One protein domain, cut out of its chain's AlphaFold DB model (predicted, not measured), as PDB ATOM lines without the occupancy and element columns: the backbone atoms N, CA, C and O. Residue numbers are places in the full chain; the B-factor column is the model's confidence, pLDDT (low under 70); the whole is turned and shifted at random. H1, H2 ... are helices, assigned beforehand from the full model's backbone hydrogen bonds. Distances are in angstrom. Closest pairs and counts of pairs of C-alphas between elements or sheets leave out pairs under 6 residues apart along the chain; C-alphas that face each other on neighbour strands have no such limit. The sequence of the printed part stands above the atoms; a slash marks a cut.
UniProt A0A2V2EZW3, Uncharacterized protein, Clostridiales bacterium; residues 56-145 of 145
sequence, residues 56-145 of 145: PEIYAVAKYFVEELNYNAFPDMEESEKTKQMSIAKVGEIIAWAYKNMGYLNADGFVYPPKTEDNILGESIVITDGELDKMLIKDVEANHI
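AT A GLANCE: This is residues 56 to 145 of the 145 residues of an uncharacterized protein of Clostridiales bacterium (UniProt A0A2V2EZW3). Two helices, H1 and H2, cross each other near their middles at a steep angle and make the small body, from which a long thin tail runs away and makes most of the length. The tail holds one short helix, H3, far from the other two, and its last stretch, residues 136 to 145, sticks out with nothing near it. The printed part has 90 residues with three named helices in the order H1, H2, H3 and no named strand. The class is all helix, though under half of the residues, 41 of 90, are in named elements. The whole is extended, with a radius of gyration of the C-alphas of 19.9 A and spans of 60 by 38 by 34 A.

IN THESE COORDINATES: H1 is residues 56 to 68, and begins at C-alpha 56 at (86.800, 32.133, 123.798); it measures 18.0 A from first to last C-alpha. Residues 69 to 80 hold no named element. H2, the longest helix, is residues 81 to 101, measures 30.3 A and ends at C-alpha 101 at (80.611, 35.298, 140.900). Residues 102 to 128 hold no named element; within them residues 105 to 106 pair with residues 109 to 110, antiparallel. H3 is residues 129 to 135, and C-alpha 135 is at (63.708, 4.675, 115.229).

HOW THE PARTS SIT: H1 and H2 touch, with 18 pairs of C-alphas within 8 A. Their closest C-alphas are those of Ala 62 and Gly 92, 5.1 A apart, and their centres are 8.5 A apart. They run opposite ways at a steep tilt of 51 degrees. H3 is apart from H1 and also apart from H2. In H1 and H2 every O i to N i+4 pair is within hydrogen-bond range; in H3 it is 2 of 3.

THE WHOLE: The two C-alphas farthest apart are those of Asp 108 and Ile 145, at 64.1 A. Residues 76 to 82, residues 128 to 134, of which 129 to 134 belong to H3, and residues 136 to 145 stand free; without them the body has 66 residues and spans 44 by 32 by 18 A. The link from H1 to H2, 12 residues, is long, and so is the link from H2 to H3, 27 residues. The printed part has no cut and ends at residue 145, the chain's last residue. The mean pLDDT of the printed part is 80.7, and residues 116 to 145 are under 70.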
ATOM      1  N   PRO A  56      87.287  32.705 125.053       95.31
ATOM      2  CA  PRO A  56      86.800  32.133 123.798       95.31
ATOM      3  C   PRO A  56      85.727  31.060 124.010       95.31
ATOM      4  O   PRO A  56      84.777  30.987 123.233       95.31
ATOM      5  N   GLU A  57      85.803  30.295 125.097       94.50
ATOM      6  CA  GLU A  57      84.806  29.284 125.453       94.50
ATOM      7  C   GLU A  57      83.459  29.922 125.807       94.50
ATOM      8  O   GLU A  57      82.405  29.416 125.429       94.50
ATOM      9  N   ILE A  58      83.480  31.079 126.478       95.81
ATOM     10  CA  ILE A  58      82.261  31.837 126.787       95.81
ATOM     11  C   ILE A  58      81.639  32.372 125.497       95.81
ATOM     12  O   ILE A  58      80.422  32.297 125.333       95.81
ATOM     13  N   TYR A  59      82.460  32.889 124.578       96.81
ATOM     14  CA  TYR A  59      81.977  33.344 123.276       96.81
ATOM     15  C   TYR A  59      81.336  32.199 122.481       96.81
ATOM     16  O   TYR A  59      80.238  32.374 121.962       96.81
ATOM     17  N   ALA A  60      81.980  31.029 122.427       94.06
ATOM     18  CA  ALA A  60      81.480  29.870 121.691       94.06
ATOM     19  C   ALA A  60      80.104  29.411 122.200       94.06
ATOM     20  O   ALA A  60      79.172  29.269 121.409       94.06
ATOM     21  N   VAL A  61      79.944  29.261 123.518       93.88
ATOM     22  CA  VAL A  61      78.663  28.857 124.123       93.88
ATOM     23  C   VAL A  61      77.591  29.933 123.939       93.88
ATOM     24  O   VAL A  61      76.441  29.613 123.644       93.88
ATOM     25  N   ALA A  62      77.949  31.214 124.074       96.00
ATOM     26  CA  ALA A  62      77.016  32.316 123.850       96.00
ATOM     27  C   ALA A  62      76.546  32.393 122.392       96.00
ATOM     28  O   ALA A  62      75.363  32.614 122.142       96.00
ATOM     29  N   LYS A  63      77.467  32.194 121.442       95.50
ATOM     30  CA  LYS A  63      77.173  32.148 120.011       95.50
ATOM     31  C   LYS A  63      76.210  31.011 119.698       95.50
ATOM     32  O   LYS A  63      75.157  31.274 119.131       95.50
ATOM     33  N   TYR A  64      76.525  29.802 120.156       92.69
ATOM     34  CA  TYR A  64      75.661  28.636 119.988       92.69
ATOM     35  C   TYR A  64      74.253  28.871 120.547       92.69
ATOM     36  O   TYR A  64      73.267  28.680 119.848       92.69
ATOM     37  N   PHE A  65      74.150  29.358 121.787       94.25
ATOM     38  CA  PHE A  65      72.861  29.645 122.415       94.25
ATOM     39  C   PHE A  65      72.026  30.641 121.600       94.25
ATOM     40  O   PHE A  65      70.824  30.455 121.436       94.25
ATOM     41  N   VAL A  66      72.651  31.705 121.091       95.12
ATOM     42  CA  VAL A  66      71.958  32.716 120.286       95.12
ATOM     43  C   VAL A  66      71.532  32.167 118.932       95.12
ATOM     44  O   VAL A  66      70.402  32.415 118.525       95.12
ATOM     45  N   GLU A  67      72.418  31.451 118.245       93.25
ATOM     46  CA  GLU A  67      72.185  30.977 116.880       93.25
ATOM     47  C   GLU A  67      71.204  29.803 116.840       93.25
ATOM     48  O   GLU A  67      70.239  29.858 116.082       93.25
ATOM     49  N   GLU A  68      71.379  28.795 117.693       91.69
ATOM     50  CA  GLU A  68      70.531  27.598 117.664       91.69
ATOM     51  C   GLU A  68      69.175  27.800 118.333       91.69
ATOM     52  O   GLU A  68      68.170  27.254 117.884       91.69
ATOM     53  N   LEU A  69      69.114  28.589 119.410       90.38
ATOM     54  CA  LEU A  69      67.841  28.871 120.085       90.38
ATOM     55  C   LEU A  69      67.161  30.133 119.549       90.38
ATOM     56  O   LEU A  69      66.136  30.549 120.089       90.38
ATOM     57  N   ASN A  70      67.740  30.748 118.513       91.25
ATOM     58  CA  ASN A  70      67.291  31.995 117.901       91.25
ATOM     59  C   ASN A  70      66.984  33.096 118.938       91.25
ATOM     60  O   ASN A  70      65.973  33.800 118.872       91.25
ATOM     61  N   TYR A  71      67.835  33.203 119.962       94.44
ATOM     62  CA  TYR A  71      67.633  34.149 121.052       94.44
ATOM     63  C   TYR A  71      68.001  35.570 120.614       94.44
ATOM     64  O   TYR A  71      69.149  35.854 120.271       94.44
ATOM     65  N   ASN A  72      67.047  36.497 120.723       94.12
ATOM     66  CA  ASN A  72      67.270  37.914 120.460       94.12
ATOM     67  C   ASN A  72      67.129  38.743 121.747       94.12
ATOM     68  O   ASN A  72      66.040  38.880 122.302       94.12
ATOM     69  N   ALA A  73      68.234  39.338 122.205       94.88
ATOM     70  CA  ALA A  73      68.250  40.235 123.361       94.88
ATOM     71  C   ALA A  73      67.681  41.636 123.052       94.88
ATOM     72  O   ALA A  73      67.430  42.410 123.975       94.88
ATOM     73  N   PHE A  74      67.508  41.971 121.770       94.88
ATOM     74  CA  PHE A  74      67.085  43.281 121.277       94.88
ATOM     75  C   PHE A  74      65.934  43.128 120.262       94.88
ATOM     76  O   PHE A  74      66.112  43.425 119.079       94.88
ATOM     77  N   PRO A  75      64.749  42.655 120.698       93.06
ATOM     78  CA  PRO A  75      63.616  42.388 119.806       93.06
ATOM     79  C   PRO A  75      63.056  43.648 119.131       93.06
ATOM     80  O   PRO A  75      62.459  43.552 118.066       93.06
ATOM     81  N   ASP A  76      63.277  44.824 119.725       94.50
ATOM     82  CA  ASP A  76      62.826  46.108 119.175       94.50
ATOM     83  C   ASP A  76      63.750  46.656 118.068       94.50
ATOM     84  O   ASP A  76      63.459  47.691 117.466       94.50
ATOM     85  N   MET A  77      64.893  46.006 117.814       93.19
ATOM     86  CA  MET A  77      65.819  46.364 116.737       93.19
ATOM     87  C   MET A  77      65.571  45.503 115.498       93.19
ATOM     88  O   MET A  77      65.140  44.359 115.598       93.19
ATOM     89  N   GLU A  78      65.909  46.037 114.323       91.88
ATOM     90  CA  GLU A  78      65.878  45.271 113.076       91.88
ATOM     91  C   GLU A  78      66.745  44.009 113.188       91.88
ATOM     92  O   GLU A  78      67.897  44.057 113.644       91.88
ATOM     93  N   GLU A  79      66.188  42.876 112.765       89.94
ATOM     94  CA  GLU A  79      66.900  41.609 112.747       89.94
ATOM     95  C   GLU A  79      68.010  41.662 111.696       89.94
ATOM     96  O   GLU A  79      67.784  41.789 110.496       89.94
ATOM     97  N   SER A  80      69.245  41.622 112.177       93.31
ATOM     98  CA  SER A  80      70.437  41.732 111.350       93.31
ATOM     99  C   SER A  80      71.591  40.995 112.014       93.31
ATOM    100  O   SER A  80      71.573  40.741 113.222       93.31
ATOM    101  N   GLU A  81      72.650  40.731 111.250       93.31
ATOM    102  CA  GLU A  81      73.895  40.181 111.797       93.31
ATOM    103  C   GLU A  81      74.454  41.038 112.937       93.31
ATOM    104  O   GLU A  81      74.969  40.520 113.925       93.31
ATOM    105  N   LYS A  82      74.276  42.361 112.870       93.19
ATOM    106  CA  LYS A  82      74.680  43.259 113.953       93.19
ATOM    107  C   LYS A  82      73.880  43.001 115.232       93.19
ATOM    108  O   LYS A  82      74.469  42.903 116.307       93.19
ATOM    109  N   THR A  83      72.559  42.873 115.128       93.81
ATOM    110  CA  THR A  83      71.674  42.599 116.274       93.81
ATOM    111  C   THR A  83      71.953  41.213 116.864       93.81
ATOM    112  O   THR A  83      72.000  41.058 118.086       93.81
ATOM    113  N   LYS A  84      72.267  40.226 116.017       96.12
ATOM    114  CA  LYS A  84      72.733  38.898 116.440       96.12
ATOM    115  C   LYS A  84      74.044  38.980 117.225       96.12
ATOM    116  O   LYS A  84      74.101  38.529 118.364       96.12
ATOM    117  N   GLN A  85      75.069  39.650 116.692       96.56
ATOM    118  CA  GLN A  85      76.346  39.871 117.389       96.56
ATOM    119  C   GLN A  85      76.179  40.620 118.721       96.56
ATOM    120  O   GLN A  85      76.927  40.386 119.672       96.56
ATOM    121  N   MET A  86      75.216  41.542 118.809       96.62
ATOM    122  CA  MET A  86      74.870  42.211 120.065       96.62
ATOM    123  C   MET A  86      74.247  41.237 121.069       96.62
ATOM    124  O   MET A  86      74.621  41.268 122.242       96.62
ATOM    125  N   SER A  87      73.349  40.356 120.626       97.62
ATOM    126  CA  SER A  87      72.769  39.300 121.464       97.62
ATOM    127  C   SER A  87      73.838  38.324 121.966       97.62
ATOM    128  O   SER A  87      73.877  38.045 123.163       97.62
ATOM    129  N   ILE A  88      74.778  37.904 121.107       98.06
ATOM    130  CA  ILE A  88      75.926  37.055 121.489       98.06
ATOM    131  C   ILE A  88      76.756  37.737 122.575       98.06
ATOM    132  O   ILE A  88      77.018  37.147 123.623       98.06
ATOM    133  N   ALA A  89      77.109  39.008 122.367       98.00
ATOM    134  CA  ALA A  89      77.844  39.784 123.359       98.00
ATOM    135  C   ALA A  89      77.096  39.851 124.696       98.00
ATOM    136  O   ALA A  89      77.711  39.694 125.751       98.00
ATOM    137  N   LYS A  90      75.773  40.055 124.662       98.19
ATOM    138  CA  LYS A  90      74.952  40.164 125.868       98.19
ATOM    139  C   LYS A  90      74.900  38.854 126.650       98.19
ATOM    140  O   LYS A  90      75.064  38.868 127.869       98.19
ATOM    141  N   VAL A  91      74.706  37.734 125.961       98.12
ATOM    142  CA  VAL A  91      74.718  36.398 126.571       98.12
ATOM    143  C   VAL A  91      76.105  36.084 127.136       98.12
ATOM    144  O   VAL A  91      76.217  35.670 128.289       98.12
ATOM    145  N   GLY A  92      77.171  36.371 126.384       98.00
ATOM    146  CA  GLY A  92      78.549  36.178 126.837       98.00
ATOM    147  C   GLY A  92      78.884  36.976 128.103       98.00
ATOM    148  O   GLY A  92      79.520  36.452 129.015       98.00
ATOM    149  N   GLU A  93      78.402  38.217 128.218       98.00
ATOM    150  CA  GLU A  93      78.546  39.026 129.437       98.00
ATOM    151  C   GLU A  93      77.834  38.409 130.645       98.00
ATOM    152  O   GLU A  93      78.391  38.396 131.745       98.00
ATOM    153  N   ILE A  94      76.619  37.886 130.451       98.19
ATOM    154  CA  ILE A  94      75.840  37.238 131.515       98.19
ATOM    155  C   ILE A  94      76.572  35.987 132.018       98.19
ATOM    156  O   ILE A  94      76.730  35.817 133.228       98.19
ATOM    157  N   ILE A  95      77.073  35.147 131.105       96.69
ATOM    158  CA  ILE A  95      77.828  33.933 131.447       96.69
ATOM    159  C   ILE A  95      79.130  34.296 132.170       96.69
ATOM    160  O   ILE A  95      79.421  33.746 133.234       96.69
ATOM    161  N   ALA A  96      79.894  35.260 131.645       96.69
ATOM    162  CA  ALA A  96      81.131  35.716 132.272       96.69
ATOM    163  C   ALA A  96      80.888  36.269 133.683       96.69
ATOM    164  O   ALA A  96      81.654  35.978 134.605       96.69
ATOM    165  N   TRP A  97      79.806  37.028 133.877       97.69
ATOM    166  CA  TRP A  97      79.394  37.497 135.196       97.69
ATOM    167  C   TRP A  97      79.050  36.325 136.121       97.69
ATOM    168  O   TRP A  97      79.566  36.272 137.237       97.69
ATOM    169  N   ALA A  98      78.246  35.359 135.674       97.69
ATOM    170  CA  ALA A  98      77.870  34.203 136.486       97.69
ATOM    171  C   ALA A  98      79.102  33.393 136.927       97.69
ATOM    172  O   ALA A  98      79.295  33.158 138.120       97.69
ATOM    173  N   TYR A  99      79.993  33.049 135.995       95.94
ATOM    174  CA  TYR A  99      81.214  32.295 136.290       95.94
ATOM    175  C   TYR A  99      82.179  33.050 137.194       95.94
ATOM    176  O   TYR A  99      82.786  32.443 138.075       95.94
ATOM    177  N   LYS A 100      82.278  34.374 137.046       95.88
ATOM    178  CA  LYS A 100      83.078  35.194 137.958       95.88
ATOM    179  C   LYS A 100      82.537  35.141 139.387       95.88
ATOM    180  O   LYS A 100      83.307  34.944 140.321       95.88
ATOM    181  N   ASN A 101      81.225  35.290 139.567       97.00
ATOM    182  CA  ASN A 101      80.611  35.298 140.900       97.00
ATOM    183  C   ASN A 101      80.573  33.912 141.556       97.00
ATOM    184  O   ASN A 101      80.581  33.819 142.780       97.00
ATOM    185  N   MET A 102      80.574  32.842 140.763       95.75
ATOM    186  CA  MET A 102      80.662  31.465 141.258       95.75
ATOM    187  C   MET A 102      82.107  30.983 141.474       95.75
ATOM    188  O   MET A 102      82.311  29.859 141.920       95.75
ATOM    189  N   GLY A 103      83.114  31.810 141.171       95.06
ATOM    190  CA  GLY A 103      84.526  31.466 141.362       95.06
ATOM    191  C   GLY A 103      85.131  30.579 140.267       95.06
ATOM    192  O   GLY A 103      86.236  30.078 140.444       95.06
ATOM    193  N   TYR A 104      84.447  30.399 139.134       94.81
ATOM    194  CA  TYR A 104      84.966  29.668 137.972       94.81
ATOM    195  C   TYR A 104      85.826  30.535 137.044       94.81
ATOM    196  O   TYR A 104      86.605  29.997 136.260       94.81
ATOM    197  N   LEU A 105      85.716  31.863 137.143       95.50
ATOM    198  CA  LEU A 105      86.454  32.830 136.329       95.50
ATOM    199  C   LEU A 105      87.097  33.912 137.211       95.50
ATOM    200  O   LEU A 105      86.447  34.466 138.098       95.50
ATOM    201  N   ASN A 106      88.355  34.261 136.947       93.94
ATOM    202  CA  ASN A 106      89.072  35.362 137.592       93.94
ATOM    203  C   ASN A 106      89.772  36.264 136.546       93.94
ATOM    204  O   ASN A 106      89.479  36.188 135.352       93.94
ATOM    205  N   ALA A 107      90.654  37.171 136.979       90.25
ATOM    206  CA  ALA A 107      91.363  38.086 136.072       90.25
ATOM    207  C   ALA A 107      92.298  37.358 135.080       90.25
ATOM    208  O   ALA A 107      92.442  37.773 133.927       90.25
ATOM    209  N   ASP A 108      92.881  36.235 135.503       91.88
ATOM    210  CA  ASP A 108      93.760  35.389 134.695       91.88
ATOM    211  C   ASP A 108      92.991  34.324 133.884       91.88
ATOM    212  O   ASP A 108      93.619  33.533 133.184       91.88
ATOM    213  N   GLY A 109      91.654  34.352 133.888       92.75
ATOM    214  CA  GLY A 109      90.795  33.486 133.078       92.75
ATOM    215  C   GLY A 109      90.082  32.420 133.902       92.75
ATOM    216  O   GLY A 109      89.733  32.645 135.063       92.75
ATOM    217  N   PHE A 110      89.789  31.275 133.286       94.44
ATOM    218  CA  PHE A 110      89.125  30.170 133.974       94.44
ATOM    219  C   PHE A 110      90.020  29.579 135.068       94.44
ATOM    220  O   PHE A 110      91.186  29.270 134.834       94.44
ATOM    221  N   VAL A 111      89.460  29.391 136.266       93.25
ATOM    222  CA  VAL A 111      90.183  28.806 137.413       93.25
ATOM    223  C   VAL A 111      90.478  27.322 137.182       93.25
ATOM    224  O   VAL A 111      91.519  26.818 137.595       93.25
ATOM    225  N   TYR A 112      89.574  26.636 136.482       87.44
ATOM    226  CA  TYR A 112      89.736  25.258 136.038       87.44
ATOM    227  C   TYR A 112      89.536  25.206 134.524       87.44
ATOM    228  O   TYR A 112      88.558  25.796 134.059       87.44
ATOM    229  N   PRO A 113      90.401  24.512 133.760       82.31
ATOM    230  CA  PRO A 113      90.254  24.409 132.315       82.31
ATOM    231  C   PRO A 113      88.846  23.921 131.948       82.31
ATOM    232  O   PRO A 113      88.460  22.823 132.373       82.31
ATOM    233  N   PRO A 114      88.057  24.723 131.216       81.81
ATOM    234  CA  PRO A 114      86.730  24.312 130.800       81.81
ATOM    235  C   PRO A 114      86.851  23.098 129.880       81.81
ATOM    236  O   PRO A 114      87.666  23.063 128.960       81.81
ATOM    237  N   LYS A 115      86.027  22.081 130.130       78.94
ATOM    238  CA  LYS A 115      85.821  20.990 129.179       78.94
ATOM    239  C   LYS A 115      84.717  21.417 128.224       78.94
ATOM    240  O   LYS A 115      83.552  21.113 128.453       78.94
ATOM    241  N   THR A 116      85.069  22.179 127.202       64.75
ATOM    242  CA  THR A 116      84.187  22.349 126.047       64.75
ATOM    243  C   THR A 116      84.323  21.097 125.201       64.75
ATOM    244  O   THR A 116      85.372  20.869 124.605       64.75
ATOM    245  N   GLU A 117      83.302  20.243 125.204       60.19
ATOM    246  CA  GLU A 117      83.194  19.244 124.148       60.19
ATOM    247  C   GLU A 117      82.998  19.993 122.824       60.19
ATOM    248  O   GLU A 117      82.199  20.931 122.763       60.19
ATOM    249  N   ASP A 118      83.690  19.576 121.761       53.28
ATOM    250  CA  ASP A 118      83.457  20.102 120.403       53.28
ATOM    251  C   ASP A 118      81.973  19.943 119.979       53.28
ATOM    252  O   ASP A 118      81.491  20.639 119.088       53.28
ATOM    253  N   ASN A 119      81.229  19.093 120.700       49.72
ATOM    254  CA  ASN A 119      79.800  18.788 120.588       49.72
ATOM    255  C   ASN A 119      78.844  19.949 120.908       49.72
ATOM    256  O   ASN A 119      77.642  19.815 120.695       49.72
ATOM    257  N   ILE A 120      79.329  21.088 121.418       54.44
ATOM    258  CA  ILE A 120      78.475  22.283 121.537       54.44
ATOM    259  C   ILE A 120      78.144  22.826 120.139       54.44
ATOM    260  O   ILE A 120      77.150  23.505 119.991       54.44
ATOM    261  N   LEU A 121      78.894  22.490 119.086       54.34
ATOM    262  CA  LEU A 121      78.544  22.816 117.698       54.34
ATOM    263  C   LEU A 121      77.564  21.777 117.125       54.34
ATOM    264  O   LEU A 121      77.960  20.944 116.322       54.34
ATOM    265  N   GLY A 122      76.307  21.828 117.577       47.81
ATOM    266  CA  GLY A 122      75.118  21.225 116.953       47.81
ATOM    267  C   GLY A 122      75.300  19.855 116.284       47.81
ATOM    268  O   GLY A 122      75.699  19.771 115.122       47.81
ATOM    269  N   GLU A 123      74.896  18.776 116.959       47.50
ATOM    270  CA  GLU A 123      74.693  17.488 116.288       47.50
ATOM    271  C   GLU A 123      73.601  17.629 115.210       47.50
ATOM    272  O   GLU A 123      72.407  17.524 115.478       47.50
ATOM    273  N   SER A 124      73.999  17.827 113.951       46.56
ATOM    274  CA  SER A 124      73.185  17.343 112.840       46.56
ATOM    275  C   SER A 124      73.326  15.829 112.822       46.56
ATOM    276  O   SER A 124      74.303  15.294 112.298       46.56
ATOM    277  N   ILE A 125      72.356  15.126 113.405       51.88
ATOM    278  CA  ILE A 125      72.230  13.694 113.160       51.88
ATOM    279  C   ILE A 125      71.816  13.545 111.692       51.88
ATOM    280  O   ILE A 125      70.670  13.796 111.322       51.88
ATOM    281  N   VAL A 126      72.764  13.163 110.837       53.56
ATOM    282  CA  VAL A 126      72.467  12.748 109.463       53.56
ATOM    283  C   VAL A 126      71.903  11.336 109.545       53.56
ATOM    284  O   VAL A 126      72.642  10.358 109.510       53.56
ATOM    285  N   ILE A 127      70.588  11.243 109.725       57.06
ATOM    286  CA  ILE A 127      69.865   9.973 109.696       57.06
ATOM    287  C   ILE A 127      69.602   9.638 108.230       57.06
ATOM    288  O   ILE A 127      68.978  10.416 107.511       57.06
ATOM    289  N   THR A 128      70.089   8.487 107.773       59.47
ATOM    290  CA  THR A 128      69.689   7.962 106.461       59.47
ATOM    291  C   THR A 128      68.252   7.431 106.530       59.47
ATOM    292  O   THR A 128      67.834   6.945 107.580       59.47
ATOM    293  N   ASP A 129      67.481   7.468 105.435       65.62
ATOM    294  CA  ASP A 129      66.064   7.038 105.437       65.62
ATOM    295  C   ASP A 129      65.856   5.650 106.091       65.62
ATOM    296  O   ASP A 129      64.911   5.438 106.847       65.62
ATOM    297  N   GLY A 130      66.798   4.717 105.893       64.62
ATOM    298  CA  GLY A 130      66.745   3.369 106.477       64.62
ATOM    299  C   GLY A 130      67.095   3.263 107.971       64.62
ATOM    300  O   GLY A 130      66.886   2.209 108.578       64.62
ATOM    301  N   GLU A 131      67.656   4.309 108.574       62.38
ATOM    302  CA  GLU A 131      67.869   4.426 110.023       62.38
ATOM    303  C   GLU A 131      66.681   5.103 110.706       62.38
ATOM    304  O   GLU A 131      66.313   4.699 111.810       62.38
ATOM    305  N   LEU A 132      66.018   6.040 110.018       64.31
ATOM    306  CA  LEU A 132      64.796   6.687 110.494       64.31
ATOM    307  C   LEU A 132      63.677   5.655 110.717       64.31
ATOM    308  O   LEU A 132      63.056   5.630 111.780       64.31
ATOM    309  N   ASP A 133      63.521   4.718 109.777       64.62
ATOM    310  CA  ASP A 133      62.554   3.610 109.854       64.62
ATOM    311  C   ASP A 133      62.768   2.677 111.058       64.62
ATOM    312  O   ASP A 133      61.834   2.026 111.525       64.62
ATOM    313  N   LYS A 134      63.996   2.596 111.589       61.41
ATOM    314  CA  LYS A 134      64.311   1.771 112.769       61.41
ATOM    315  C   LYS A 134      64.028   2.496 114.084       61.41
ATOM    316  O   LYS A 134      63.910   1.835 115.114       61.41
ATOM    317  N   MET A 135      63.950   3.828 114.056       58.69
ATOM    318  CA  MET A 135      63.708   4.675 115.229       58.69
ATOM    319  C   MET A 135      62.235   5.060 115.396       58.69
ATOM    320  O   MET A 135      61.836   5.445 116.496       58.69
ATOM    321  N   LEU A 136      61.413   4.907 114.354       52.88
ATOM    322  CA  LEU A 136      59.959   4.928 114.480       52.88
ATOM    323  C   LEU A 136      59.519   3.719 115.319       52.88
ATOM    324  O   LEU A 136      59.359   2.600 114.829       52.88
ATOM    325  N   ILE A 137      59.343   3.944 116.622       54.78
ATOM    326  CA  ILE A 137      58.587   3.040 117.486       54.78
ATOM    327  C   ILE A 137      57.217   2.906 116.825       54.78
ATOM    328  O   ILE A 137      56.489   3.892 116.736       54.78
ATOM    329  N   LYS A 138      56.918   1.702 116.315       47.78
ATOM    330  CA  LYS A 138      55.625   1.349 115.720       47.78
ATOM    331  C   LYS A 138      54.511   1.970 116.550       47.78
ATOM    332  O   LYS A 138      54.497   1.764 117.765       47.78
ATOM    333  N   ASP A 139      53.655   2.725 115.873       46.69
ATOM    334  CA  ASP A 139      52.531   3.467 116.430       46.69
ATOM    335  C   ASP A 139      51.944   2.767 117.660       46.69
ATOM    336  O   ASP A 139      51.513   1.613 117.599       46.69
ATOM    337  N   VAL A 140      51.939   3.464 118.799       50.47
ATOM    338  CA  VAL A 140      51.120   3.038 119.930       50.47
ATOM    339  C   VAL A 140      49.679   3.251 119.489       50.47
ATOM    340  O   VAL A 140      49.206   4.385 119.435       50.47
ATOM    341  N   GLU A 141      48.995   2.163 119.135       46.00
ATOM    342  CA  GLU A 141      47.553   2.171 118.923       46.00
ATOM    343  C   GLU A 141      46.891   2.788 120.160       46.00
ATOM    344  O   GLU A 141      46.890   2.206 121.250       46.00
ATOM    345  N   ALA A 142      46.329   3.986 119.993       48.69
ATOM    346  CA  ALA A 142      45.409   4.570 120.951       48.69
ATOM    347  C   ALA A 142      44.123   3.729 120.935       48.69
ATOM    348  O   ALA A 142      43.150   4.051 120.257       48.69
ATOM    349  N   ASN A 143      44.149   2.600 121.644       46.00
ATOM    350  CA  ASN A 143      42.968   1.786 121.869       46.00
ATOM    351  C   ASN A 143      41.996   2.543 122.782       46.00
ATOM    352  O   ASN A 143      42.375   3.059 123.832       46.00
ATOM    353  N   HIS A 144      40.746   2.602 122.322       40.91
ATOM    354  CA  HIS A 144      39.578   3.203 122.960       40.91
ATOM    355  C   HIS A 144      39.520   3.054 124.486       40.91
ATOM    356  O   HIS A 144      39.516   1.927 124.984       40.91
ATOM    357  N   ILE A 145      39.282   4.181 125.171       40.12
ATOM    358  CA  ILE A 145      38.325   4.298 126.287       40.12
ATOM    359  C   ILE A 145      37.561   5.612 126.116       40.12
ATOM    360  O   ILE A 145      38.232   6.645 125.896       40.12
TER     361      ILE A 145